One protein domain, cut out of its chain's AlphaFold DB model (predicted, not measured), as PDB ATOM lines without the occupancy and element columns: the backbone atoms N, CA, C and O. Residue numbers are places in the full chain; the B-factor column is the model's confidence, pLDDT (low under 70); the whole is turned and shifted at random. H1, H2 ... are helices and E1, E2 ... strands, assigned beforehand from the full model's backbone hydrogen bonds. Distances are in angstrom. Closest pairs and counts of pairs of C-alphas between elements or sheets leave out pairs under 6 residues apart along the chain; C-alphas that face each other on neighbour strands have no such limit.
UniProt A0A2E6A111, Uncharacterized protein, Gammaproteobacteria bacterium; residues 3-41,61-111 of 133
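What this domain is: This is residues 3 to 41 and 61 to 111 of the 133 residues of an uncharacterized protein of Gammaproteobacteria bacterium (UniProt A0A2E6A111). A three-stranded antiparallel sheet, E1 to E3, has the short helix H1 lying along one face, while H4 starts at the end of E3 and runs off past H1. H3 makes a corner with H4 away from the sheet, H2 packs on the first part of H3, and residues 105 to 111 stick out. The 90 printed residues hold H1, H2, H3, E1, E2, E3 and H4 in that order, a mixed class in two layers, H1 and H4 on one face of the sheet. The whole is only just compact, close to loose, with a radius of gyration of the C-alphas of 14.4 A and spans of 45 by 32 by 22 A.

Where its parts are: E1 is residues 65 to 71, 19.8 A; E2 is 74 to 80, 19.3 A; E3 is 87 to 91, 12.4 A. H1 is residues 3 to 11, 12.7 A, from C-alpha 3 at (55.686, -4.876, 29.510). H2 is residues 15 to 18, 5.1 A. H3 is 23 to 39 and H4 is 93 to 109, each 24.4 A; C-alpha 109 is at (48.717, 10.597, 21.976).

How they stand to each other: The sheet is a meander, each strand the antiparallel neighbour of the one before, and both strand pairs are hairpins. N 67 and O 78 are 2.9 A apart, N 77 and O 89 2.8 A, within hydrogen-bond range. H1 lies over E2 at a height over the sheet of 9.4 A. H4 touches H1, C-alphas of Asn 96 and Leu 7 6.4 A apart. H3 and H4 touch about perpendicular at 81 degrees, C-alphas of Ala 37 and Asp 94 5.0 A apart. H2 touches H3, C-alphas of Val 17 and Lys 26 5.0 A apart. In H1, H3 and H4 every O i to N i+4 pair is within hydrogen-bond range; H2 is too short for one.

The domain as a whole: The C-alphas of Thr 22 and Gly 84 are farthest apart, 45.5 A. Residues 42 to 60 are not printed; C-alphas 41 and 61 are 27.4 A apart across the cut. Of the links printed whole, none is long. No printed residue has a pLDDT under 70.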
ATOM      1  N   LEU A   3      56.609  -5.304  28.452       88.00
ATOM      2  CA  LEU A   3      55.686  -4.876  29.510       88.00
ATOM      3  C   LEU A   3      54.220  -5.147  29.136       88.00
ATOM      4  O   LEU A   3      53.493  -5.736  29.925       88.00
ATOM      5  N   VAL A   4      53.808  -4.809  27.908       87.56
ATOM      6  CA  VAL A   4      52.445  -5.069  27.403       87.56
ATOM      7  C   VAL A   4      52.105  -6.559  27.465       87.56
ATOM      8  O   VAL A   4      50.998  -6.931  27.861       87.56
ATOM      9  N   LYS A   5      53.078  -7.421  27.144       88.75
ATOM     10  CA  LYS A   5      52.922  -8.871  27.272       88.75
ATOM     11  C   LYS A   5      52.690  -9.290  28.724       88.75
ATOM     12  O   LYS A   5      51.770 -10.055  28.978       88.75
ATOM     13  N   VAL A   6      53.472  -8.771  29.672       91.00
ATOM     14  CA  VAL A   6      53.317  -9.095  31.102       91.00
ATOM     15  C   VAL A   6      51.938  -8.680  31.632       91.00
ATOM     16  O   VAL A   6      51.278  -9.470  32.305       91.00
ATOM     17  N   LEU A   7      51.478  -7.473  31.291       91.44
ATOM     18  CA  LEU A   7      50.155  -6.969  31.689       91.44
ATOM     19  C   LEU A   7      49.019  -7.828  31.104       91.44
ATOM     20  O   LEU A   7      48.045  -8.142  31.793       91.44
ATOM     21  N   SER A   8      49.175  -8.262  29.850       89.56
ATOM     22  CA  SER A   8      48.229  -9.153  29.166       89.56
ATOM     23  C   SER A   8      48.203 -10.555  29.781       89.56
ATOM     24  O   SER A   8      47.126 -11.077  30.065       89.56
ATOM     25  N   ASP A   9      49.375 -11.135  30.053       89.88
ATOM     26  CA  ASP A   9      49.510 -12.455  30.679       89.88
ATOM     27  C   ASP A   9      48.878 -12.470  32.087       89.88
ATOM     28  O   ASP A   9      48.285 -13.473  32.486       89.88
ATOM     29  N   HIS A  10      48.960 -11.364  32.836       92.06
ATOM     30  CA  HIS A  10      48.315 -11.237  34.145       92.06
ATOM     31  C   HIS A  10      46.781 -11.180  34.064       92.06
ATOM     32  O   HIS A  10      46.116 -11.869  34.838       92.06
ATOM     33  N   ARG A  11      46.213 -10.444  33.094       89.00
ATOM     34  CA  ARG A  11      44.752 -10.410  32.859       89.00
ATOM     35  C   ARG A  11      44.204 -11.782  32.469       89.00
ATOM     36  O   ARG A  11      43.155 -12.189  32.949       89.00
ATOM     37  N   ALA A  12      44.932 -12.520  31.633       87.38
ATOM     38  CA  ALA A  12      44.519 -13.855  31.196       87.38
ATOM     39  C   ALA A  12      44.503 -14.898  32.334       87.38
ATOM     40  O   ALA A  12      43.905 -15.963  32.180       87.38
ATOM     41  N   ARG A  13      45.168 -14.610  33.462       88.25
ATOM     42  CA  ARG A  13      45.195 -15.454  34.667       88.25
ATOM     43  C   ARG A  13      44.174 -15.043  35.727       88.25
ATOM     44  O   ARG A  13      44.179 -15.627  36.808       88.25
ATOM     45  N   ASP A  14      43.318 -14.065  35.438       85.75
ATOM     46  CA  ASP A  14      42.214 -13.711  36.324       85.75
ATOM     47  C   ASP A  14      41.329 -14.956  36.581       85.75
ATOM     48  O   ASP A  14      40.938 -15.624  35.617       85.75
ATOM     49  N   PRO A  15      41.016 -15.302  37.848       84.50
ATOM     50  CA  PRO A  15      40.215 -16.482  38.177       84.50
ATOM     51  C   PRO A  15      38.866 -16.544  37.449       84.50
ATOM     52  O   PRO A  15      38.461 -17.614  36.988       84.50
ATOM     53  N   ASP A  16      38.195 -15.407  37.270       84.62
ATOM     54  CA  ASP A  16      36.881 -15.352  36.622       84.62
ATOM     55  C   ASP A  16      36.991 -15.509  35.102       84.62
ATOM     56  O   ASP A  16      36.028 -15.908  34.452       84.62
ATOM     57  N   VAL A  17      38.170 -15.253  34.529       84.19
ATOM     58  CA  VAL A  17      38.477 -15.528  33.117       84.19
ATOM     59  C   VAL A  17      38.880 -16.992  32.939       84.19
ATOM     60  O   VAL A  17      38.402 -17.671  32.031       84.19
ATOM     61  N   VAL A  18      39.740 -17.520  33.813       87.12
ATOM     62  CA  VAL A  18      40.242 -18.903  33.719       87.12
ATOM     63  C   VAL A  18      39.117 -19.931  33.878       87.12
ATOM     64  O   VAL A  18      39.176 -20.985  33.243       87.12
ATOM     65  N   THR A  19      38.083 -19.617  34.661       89.38
ATOM     66  CA  THR A  19      36.908 -20.482  34.863       89.38
ATOM     67  C   THR A  19      36.006 -20.610  33.632       89.38
ATOM     68  O   THR A  19      35.227 -21.557  33.556       89.38
ATOM     69  N   GLN A  20      36.119 -19.719  32.640       89.38
ATOM     70  CA  GLN A  20      35.277 -19.778  31.443       89.38
ATOM     71  C   GLN A  20      35.744 -20.862  30.464       89.38
ATOM     72  O   GLN A  20      36.935 -21.026  30.190       89.38
ATOM     73  N   HIS A  21      34.790 -21.580  29.871       84.44
ATOM     74  CA  HIS A  21      35.079 -22.720  28.997       84.44
ATOM     75  C   HIS A  21      35.329 -22.349  27.529       84.44
ATOM     76  O   HIS A  21      36.027 -23.083  26.833       84.44
ATOM     77  N   THR A  22      34.784 -21.228  27.047       89.06
ATOM     78  CA  THR A  22      34.908 -20.815  25.641       89.06
ATOM     79  C   THR A  22      35.801 -19.580  25.495       89.06
ATOM     80  O   THR A  22      35.801 -18.722  26.379       89.06
ATOM     81  N   PRO A  23      36.546 -19.442  24.380       86.75
ATOM     82  CA  PRO A  23      37.353 -18.246  24.121       86.75
ATOM     83  C   PRO A  23      36.524 -16.955  24.139       86.75
ATOM     84  O   PRO A  23      36.916 -15.983  24.771       86.75
ATOM     85  N   GLN A  24      35.331 -16.984  23.542       87.50
ATOM     86  CA  GLN A  24      34.426 -15.835  23.510       87.50
ATOM     87  C   GLN A  24      33.957 -15.417  24.914       87.50
ATOM     88  O   GLN A  24      33.885 -14.228  25.210       87.50
ATOM     89  N   ALA A  25      33.664 -16.376  25.802       86.56
ATOM     90  CA  ALA A  25      33.284 -16.065  27.180       86.56
ATOM     91  C   ALA A  25      34.459 -15.479  27.978       86.56
ATOM     92  O   ALA A  25      34.259 -14.553  28.760       86.56
ATOM     93  N   LYS A  26      35.687 -15.967  27.748       87.00
ATOM     94  CA  LYS A  26      36.903 -15.394  28.349       87.00
ATOM     95  C   LYS A  26      37.079 -13.933  27.963       87.00
ATOM     96  O   LYS A  26      37.275 -13.098  28.841       87.00
ATOM     97  N   GLU A  27      36.967 -13.634  26.673       86.44
ATOM     98  CA  GLU A  27      37.081 -12.271  26.154       86.44
ATOM     99  C   GLU A  27      35.992 -11.356  26.720       86.44
ATOM    100  O   GLU A  27      36.315 -10.267  27.189       86.44
ATOM    101  N   ALA A  28      34.736 -11.812  26.761       87.62
ATOM    102  CA  ALA A  28      33.621 -11.029  27.294       87.62
ATOM    103  C   ALA A  28      33.769 -10.712  28.794       87.62
ATOM    104  O   ALA A  28      33.523  -9.585  29.222       87.62
ATOM    105  N   VAL A  29      34.197 -11.685  29.608       88.88
ATOM    106  CA  VAL A  29      34.458 -11.450  31.041       88.88
ATOM    107  C   VAL A  29      35.635 -10.495  31.222       88.88
ATOM    108  O   VAL A  29      35.579  -9.578  32.045       88.88
ATOM    109  N   GLN A  30      36.693 -10.675  30.432       87.44
ATOM    110  CA  GLN A  30      37.877  -9.831  30.488       87.44
ATOM    111  C   GLN A  30      37.574  -8.383  30.078       87.44
ATOM    112  O   GLN A  30      38.068  -7.463  30.734       87.44
ATOM    113  N   SER A  31      36.763  -8.163  29.036       86.19
ATOM    114  CA  SER A  31      36.354  -6.820  28.608       86.19
ATOM    115  C   SER A  31      35.455  -6.155  29.647       86.19
ATOM    116  O   SER A  31      35.715  -5.018  30.028       86.19
ATOM    117  N   PHE A  32      34.473  -6.885  30.183       89.25
ATOM    118  CA  PHE A  32      33.561  -6.373  31.207       89.25
ATOM    119  C   PHE A  32      34.304  -5.904  32.467       89.25
ATOM    120  O   PHE A  32      34.109  -4.783  32.937       89.25
ATOM    121  N   LYS A  33      35.221  -6.729  32.987       87.75
ATOM    122  CA  LYS A  33      36.049  -6.360  34.145       87.75
ATOM    123  C   LYS A  33      36.955  -5.168  33.863       87.75
ATOM    124  O   LYS A  33      37.144  -4.311  34.723       87.75
ATOM    125  N   GLN A  34      37.520  -5.109  32.659       86.06
ATOM    126  CA  GLN A  34      38.374  -3.999  32.260       86.06
ATOM    127  C   GLN A  34      37.597  -2.680  32.222       86.06
ATOM    128  O   GLN A  34      38.092  -1.680  32.735       86.06
ATOM    129  N   GLU A  35      36.384  -2.676  31.670       87.31
ATOM    130  CA  GLU A  35      35.510  -1.500  31.674       87.31
ATOM    131  C   GLU A  35      35.146  -1.068  33.097       87.31
ATOM    132  O   GLU A  35      35.246   0.117  33.413       87.31
ATOM    133  N   GLN A  36      34.809  -2.017  33.974       88.38
ATOM    134  CA  GLN A  36      34.501  -1.732  35.377       88.38
ATOM    135  C   GLN A  36      35.682  -1.069  36.105       88.38
ATOM    136  O   GLN A  36      35.505  -0.043  36.763       88.38
ATOM    137  N   ALA A  37      36.887  -1.625  35.967       87.06
ATOM    138  CA  ALA A  37      38.088  -1.086  36.601       87.06
ATOM    139  C   ALA A  37      38.472   0.296  36.046       87.06
ATOM    140  O   ALA A  37      38.863   1.190  36.796       87.06
ATOM    141  N   VAL A  38      38.325   0.500  34.732       87.69
ATOM    142  CA  VAL A  38      38.585   1.795  34.085       87.69
ATOM    143  C   VAL A  38      37.553   2.844  34.506       87.69
ATOM    144  O   VAL A  38      37.930   3.989  34.730       87.69
ATOM    145  N   ALA A  39      36.280   2.476  34.664       84.94
ATOM    146  CA  ALA A  39      35.230   3.397  35.100       84.94
ATOM    147  C   ALA A  39      35.450   3.927  36.528       84.94
ATOM    148  O   ALA A  39      35.050   5.048  36.835       84.94
ATOM    149  N   GLY A  40      36.093   3.137  37.393       81.69
ATOM    150  CA  GLY A  40      36.443   3.543  38.754       81.69
ATOM    151  C   GLY A  40      37.688   4.431  38.862       81.69
ATOM    152  O   GLY A  40      37.958   4.956  39.940       81.69
ATOM    153  N   ALA A  41      38.457   4.598  37.783       84.62
ATOM    154  CA  ALA A  41      39.701   5.359  37.793       84.62
ATOM    155  C   ALA A  41      39.498   6.809  37.325       84.62
ATOM    156  O   ALA A  41      38.844   7.075  36.316       84.62
ATOM    157  N   VAL A  61      66.508   7.756  33.764       81.31
ATOM    158  CA  VAL A  61      66.780   6.333  33.958       81.31
ATOM    159  C   VAL A  61      66.206   5.517  32.799       81.31
ATOM    160  O   VAL A  61      65.002   5.538  32.544       81.31
ATOM    161  N   LEU A  62      67.057   4.750  32.108       86.19
ATOM    162  CA  LEU A  62      66.625   3.827  31.055       86.19
ATOM    163  C   LEU A  62      66.396   2.420  31.621       86.19
ATOM    164  O   LEU A  62      67.302   1.804  32.186       86.19
ATOM    165  N   ALA A  63      65.195   1.883  31.404       87.25
ATOM    166  CA  ALA A  63      64.872   0.507  31.761       87.25
ATOM    167  C   ALA A  63      65.761  -0.485  30.987       87.25
ATOM    168  O   ALA A  63      65.789  -0.486  29.758       87.25
ATOM    169  N   HIS A  64      66.460  -1.357  31.714       90.62
ATOM    170  CA  HIS A  64      67.350  -2.377  31.153       90.62
ATOM    171  C   HIS A  64      66.790  -3.794  31.310       90.62
ATOM    172  O   HIS A  64      67.007  -4.653  30.455       90.62
ATOM    173  N   LYS A  65      66.061  -4.050  32.399       91.94
ATOM    174  CA  LYS A  65      65.523  -5.370  32.728       91.94
ATOM    175  C   LYS A  65      64.120  -5.255  33.306       91.94
ATOM    176  O   LYS A  65      63.855  -4.402  34.147       91.94
ATOM    177  N   ILE A  66      63.243  -6.157  32.874       91.94
ATOM    178  CA  ILE A  66      61.924  -6.366  33.468       91.94
ATOM    179  C   ILE A  66      61.905  -7.763  34.078       91.94
ATOM    180  O   ILE A  66      62.223  -8.747  33.410       91.94
ATOM    181  N   THR A  67      61.512  -7.847  35.339       93.44
ATOM    182  CA  THR A  67      61.248  -9.102  36.046       93.44
ATOM    183  C   THR A  67      59.842  -9.070  36.593       93.44
ATOM    184  O   THR A  67      59.403  -8.042  37.103       93.44
ATOM    185  N   TYR A  68      59.130 -10.186  36.485       94.94
ATOM    186  CA  TYR A  68      57.775 -10.272  36.996       94.94
ATOM    187  C   TYR A  68      57.486 -11.632  37.619       94.94
ATOM    188  O   TYR A  68      58.059 -12.650  37.223       94.94
ATOM    189  N   LYS A  69      56.573 -11.635  38.587       94.44
ATOM    190  CA  LYS A  69      56.013 -12.829  39.217       94.44
ATOM    191  C   LYS A  69      54.522 -12.598  39.421       94.44
ATOM    192  O   LYS A  69      54.121 -11.531  39.866       94.44
ATOM    193  N   ILE A  70      53.706 -13.593  39.095       92.06
ATOM    194  CA  ILE A  70      52.272 -13.572  39.394       92.06
ATOM    195  C   ILE A  70      52.056 -14.476  40.603       92.06
ATOM    196  O   ILE A  70      52.440 -15.648  40.563       92.06
ATOM    197  N   GLU A  71      51.495 -13.922  41.670       91.25
ATOM    198  CA  GLU A  71      51.250 -14.602  42.939       91.25
ATOM    199  C   GLU A  71      49.809 -14.333  43.380       91.25
ATOM    200  O   GLU A  71      49.429 -13.203  43.688       91.25
ATOM    201  N   GLY A  72      48.974 -15.375  43.335       87.12
ATOM    202  CA  GLY A  72      47.529 -15.219  43.486       87.12
ATOM    203  C   GLY A  72      46.955 -14.286  42.414       87.12
ATOM    204  O   GLY A  72      47.169 -14.503  41.223       87.12
ATOM    205  N   ALA A  73      46.243 -13.244  42.851       87.12
ATOM    206  CA  ALA A  73      45.633 -12.227  41.990       87.12
ATOM    207  C   ALA A  73      46.533 -11.000  41.730       87.12
ATOM    208  O   ALA A  73      46.065 -10.019  41.150       87.12
ATOM    209  N   ASN A  74      47.788 -11.031  42.192       93.75
ATOM    210  CA  ASN A  74      48.704  -9.899  42.114       93.75
ATOM    211  C   ASN A  74      49.869 -10.170  41.157       93.75
ATOM    212  O   ASN A  74      50.484 -11.242  41.160       93.75
ATOM    213  N   LEU A  75      50.228  -9.145  40.392       95.06
ATOM    214  CA  LEU A  75      51.425  -9.087  39.568       95.06
ATOM    215  C   LEU A  75      52.500  -8.271  40.289       95.06
ATOM    216  O   LEU A  75      52.403  -7.052  40.402       95.06
ATOM    217  N   HIS A  76      53.557  -8.942  40.731       96.25
ATOM    218  CA  HIS A  76      54.780  -8.308  41.205       96.25
ATOM    219  C   HIS A  76      55.645  -7.978  39.993       96.25
ATOM    220  O   HIS A  76      56.096  -8.886  39.292       96.25
ATOM    221  N   LEU A  77      55.865  -6.693  39.735       94.81
ATOM    222  CA  LEU A  77      56.612  -6.185  38.591       94.81
ATOM    223  C   LEU A  77      57.803  -5.359  39.075       94.81
ATOM    224  O   LEU A  77      57.647  -4.429  39.861       94.81
ATOM    225  N   ALA A  78      58.984  -5.674  38.559       93.75
ATOM    226  CA  ALA A  78      60.214  -4.949  38.822       93.75
ATOM    227  C   ALA A  78      60.840  -4.491  37.500       93.75
ATOM    228  O   ALA A  78      61.084  -5.308  36.606       93.75
ATOM    229  N   ILE A  79      61.097  -3.189  37.385       92.19
ATOM    230  CA  ILE A  79      61.743  -2.541  36.241       92.19
ATOM    231  C   ILE A  79      63.070  -1.973  36.737       92.19
ATOM    232  O   ILE A  79      63.096  -1.083  37.584       92.19
ATOM    233  N   GLN A  80      64.176  -2.508  36.230       92.12
ATOM    234  CA  GLN A  80      65.519  -2.203  36.716       92.12
ATOM    235  C   GLN A  80      66.355  -1.528  35.622       92.12
ATOM    236  O   GLN A  80      66.381  -2.026  34.488       92.12
ATOM    237  N   PRO A  81      67.055  -0.425  35.931       90.94
ATOM    238  CA  PRO A  81      68.097   0.113  35.064       90.94
ATOM    239  C   PRO A  81      69.384  -0.717  35.113       90.94
ATOM    240  O   PRO A  81      69.478  -1.703  35.846       90.94
ATOM    241  N   LYS A  82      70.383  -0.330  34.310       88.31
ATOM    242  CA  LYS A  82      71.739  -0.903  34.409       88.31
ATOM    243  C   LYS A  82      72.399  -0.562  35.744       88.31
ATOM    244  O   LYS A  82      73.060  -1.413  36.325       88.31
ATOM    245  N   GLU A  83      72.195   0.665  36.205       84.56
ATOM    246  CA  GLU A  83      72.772   1.226  37.423       84.56
ATOM    247  C   GLU A  83      71.724   2.120  38.098       84.56
ATOM    248  O   GLU A  83      70.884   2.707  37.415       84.56
ATOM    249  N   GLY A  84      71.760   2.212  39.428       81.75
ATOM    250  CA  GLY A  84      70.820   3.022  40.207       81.75
ATOM    251  C   GLY A  84      69.560   2.277  40.665       81.75
ATOM    252  O   GLY A  84      69.491   1.045  40.667       81.75
ATOM    253  N   GLN A  85      68.569   3.045  41.120       83.44
ATOM    254  CA  GLN A  85      67.344   2.515  41.713       83.44
ATOM    255  C   GLN A  85      66.331   2.097  40.639       83.44
ATOM    256  O   GLN A  85      66.092   2.807  39.666       83.44
ATOM    257  N   GLY A  86      65.729   0.920  40.822       86.56
ATOM    258  CA  GLY A  86      64.636   0.423  39.987       86.56
ATOM    259  C   GLY A  86      63.262   0.664  40.606       86.56
ATOM    260  O   GLY A  86      63.135   0.955  41.795       86.56
ATOM    261  N   ILE A  87      62.226   0.472  39.797       89.31
ATOM    262  CA  ILE A  87      60.827   0.572  40.212       89.31
ATOM    263  C   ILE A  87      60.315  -0.831  40.540       89.31
ATOM    264  O   ILE A  87      60.392  -1.726  39.699       89.31
ATOM    265  N   ASN A  88      59.751  -1.012  41.734       91.62
ATOM    266  CA  ASN A  88      59.030  -2.226  42.119       91.62
ATOM    267  C   ASN A  88      57.570  -1.871  42.390       91.62
ATOM    268  O   ASN A  88      57.288  -0.971  43.177       91.62
ATOM    269  N   MET A  89      56.647  -2.578  41.748       92.81
ATOM    270  CA  MET A  89      55.210  -2.359  41.875       92.81
ATOM    271  C   MET A  89      54.497  -3.690  42.076       92.81
ATOM    272  O   MET A  89      54.912  -4.724  41.549       92.81
ATOM    273  N   VAL A  90      53.394  -3.646  42.813       95.12
ATOM    274  CA  VAL A  90      52.444  -4.752  42.912       95.12
ATOM    275  C   VAL A  90      51.143  -4.274  42.291       95.12
ATOM    276  O   VAL A  90      50.578  -3.275  42.728       95.12
ATOM    277  N   LEU A  91      50.706  -4.952  41.237       94.56
ATOM    278  CA  LEU A  91      49.518  -4.588  40.476       94.56
ATOM    279  C   LEU A  91      48.424  -5.618  40.755       94.56
ATOM    280  O   LEU A  91      48.600  -6.801  40.456       94.56
ATOM    281  N   SER A  92      47.292  -5.167  41.292       93.75
ATOM    282  CA  SER A  92      46.049  -5.945  41.272       93.75
ATOM    283  C   SER A  92      45.485  -6.009  39.845       93.75
ATOM    284  O   SER A  92      46.001  -5.359  38.931       93.75
ATOM    285  N   GLN A  93      44.417  -6.780  39.630       90.69
ATOM    286  CA  GLN A  93      43.726  -6.815  38.333       90.69
ATOM    287  C   GLN A  93      43.191  -5.433  37.928       90.69
ATOM    288  O   GLN A  93      43.405  -5.007  36.792       90.69
ATOM    289  N   ASP A  94      42.605  -4.695  38.871       90.56
ATOM    290  CA  ASP A  94      42.062  -3.358  38.616       90.56
ATOM    291  C   ASP A  94      43.170  -2.366  38.251       90.56
ATOM    292  O   ASP A  94      43.101  -1.708  37.215       90.56
ATOM    293  N   ILE A  95      44.256  -2.329  39.037       92.00
ATOM    294  CA  ILE A  95      45.406  -1.459  38.744       92.00
ATOM    295  C   ILE A  95      46.023  -1.836  37.393       92.00
ATOM    296  O   ILE A  95      46.391  -0.957  36.618       92.00
ATOM    297  N   ASN A  96      46.119  -3.128  37.068       93.12
ATOM    298  CA  ASN A  96      46.602  -3.576  35.763       93.12
ATOM    299  C   ASN A  96      45.715  -3.058  34.616       93.12
ATOM    300  O   ASN A  96      46.238  -2.576  33.607       93.12
ATOM    301  N   ALA A  97      44.388  -3.097  34.767       90.50
ATOM    302  CA  ALA A  97      43.461  -2.539  33.786       90.50
ATOM    303  C   ALA A  97      43.657  -1.021  33.616       90.50
ATOM    304  O   ALA A  97      43.779  -0.547  32.481       90.50
ATOM    305  N   THR A  98      43.788  -0.276  34.717       90.94
ATOM    306  CA  THR A  98      44.049   1.172  34.706       90.94
ATOM    307  C   THR A  98      45.404   1.517  34.079       90.94
ATOM    308  O   THR A  98      45.481   2.411  33.239       90.94
ATOM    309  N   VAL A  99      46.475   0.787  34.410       91.12
ATOM    310  CA  VAL A  99      47.817   0.986  33.828       91.12
ATOM    311  C   VAL A  99      47.822   0.651  32.339       91.12
ATOM    312  O   VAL A  99      48.363   1.409  31.538       91.12
ATOM    313  N   THR A 100      47.181  -0.452  31.945       90.81
ATOM    314  CA  THR A 100      47.024  -0.825  30.530       90.81
ATOM    315  C   THR A 100      46.318   0.288  29.763       90.81
ATOM    316  O   THR A 100      46.737   0.646  28.663       90.81
ATOM    317  N   ARG A 101      45.274   0.870  30.363       89.12
ATOM    318  CA  ARG A 101      44.525   1.982  29.790       89.12
ATOM    319  C   ARG A 101      45.369   3.248  29.653       89.12
ATOM    320  O   ARG A 101      45.384   3.844  28.582       89.12
ATOM    321  N   LEU A 102      46.092   3.619  30.707       89.12
ATOM    322  CA  LEU A 102      46.988   4.773  30.707       89.12
ATOM    323  C   LEU A 102      48.057   4.651  29.613       89.12
ATOM    324  O   LEU A 102      48.281   5.594  28.857       89.12
ATOM    325  N   LEU A 103      48.668   3.468  29.484       88.75
ATOM    326  CA  LEU A 103      49.641   3.183  28.429       88.75
ATOM    327  C   LEU A 103      49.007   3.270  27.036       88.75
ATOM    328  O   LEU A 103      49.610   3.864  26.150       88.75
ATOM    329  N   ALA A 104      47.796   2.735  26.840       86.12
ATOM    330  CA  ALA A 104      47.067   2.838  25.571       86.12
ATOM    331  C   ALA A 104      46.865   4.302  25.150       86.12
ATOM    332  O   ALA A 104      47.134   4.674  24.008       86.12
ATOM    333  N   THR A 105      46.431   5.143  26.093       86.50
ATOM    334  CA  THR A 105      46.214   6.573  25.859       86.50
ATOM    335  C   THR A 105      47.518   7.295  25.534       86.50
ATOM    336  O   THR A 105      47.556   8.047  24.564       86.50
ATOM    337  N   ALA A 106      48.592   7.036  26.284       86.50
ATOM    338  CA  ALA A 106      49.898   7.644  26.027       86.50
ATOM    339  C   ALA A 106      50.458   7.249  24.652       86.50
ATOM    340  O   ALA A 106      50.934   8.104  23.912       86.50
ATOM    341  N   VAL A 107      50.345   5.969  24.284       87.19
ATOM    342  CA  VAL A 107      50.760   5.450  22.971       87.19
ATOM    343  C   VAL A 107      50.001   6.140  21.841       87.19
ATOM    344  O   VAL A 107      50.627   6.571  20.875       87.19
ATOM    345  N   GLY A 108      48.678   6.285  21.976       84.50
ATOM    346  CA  GLY A 108      47.850   6.972  20.986       84.50
ATOM    347  C   GLY A 108      48.173   8.464  20.862       84.50
ATOM    348  O   GLY A 108      48.284   8.971  19.752       84.50
ATOM    349  N   GLN A 109      48.376   9.166  21.983       85.56
ATOM    350  CA  GLN A 109      48.717  10.597  21.976       85.56
ATOM    351  C   GLN A 109      50.122  10.882  21.438       85.56
ATOM    352  O   GLN A 109      50.344  11.928  20.833       85.56
ATOM    353  N   ALA A 110      51.065   9.968  21.659       84.69
ATOM    354  CA  ALA A 110      52.443  10.109  21.202       84.69
ATOM    355  C   ALA A 110      52.676   9.576  19.774       84.69
ATOM    356  O   ALA A 110      53.813   9.614  19.302       84.69
ATOM    357  N   ASP A 111      51.630   9.060  19.111       81.50
ATOM    358  CA  ASP A 111      51.697   8.374  17.811       81.50
ATOM    359  C   ASP A 111      52.767   7.263  17.778       81.50
ATOM    360  O   ASP A 111      53.510   7.059  16.813       81.50
TER     361      ASP A 111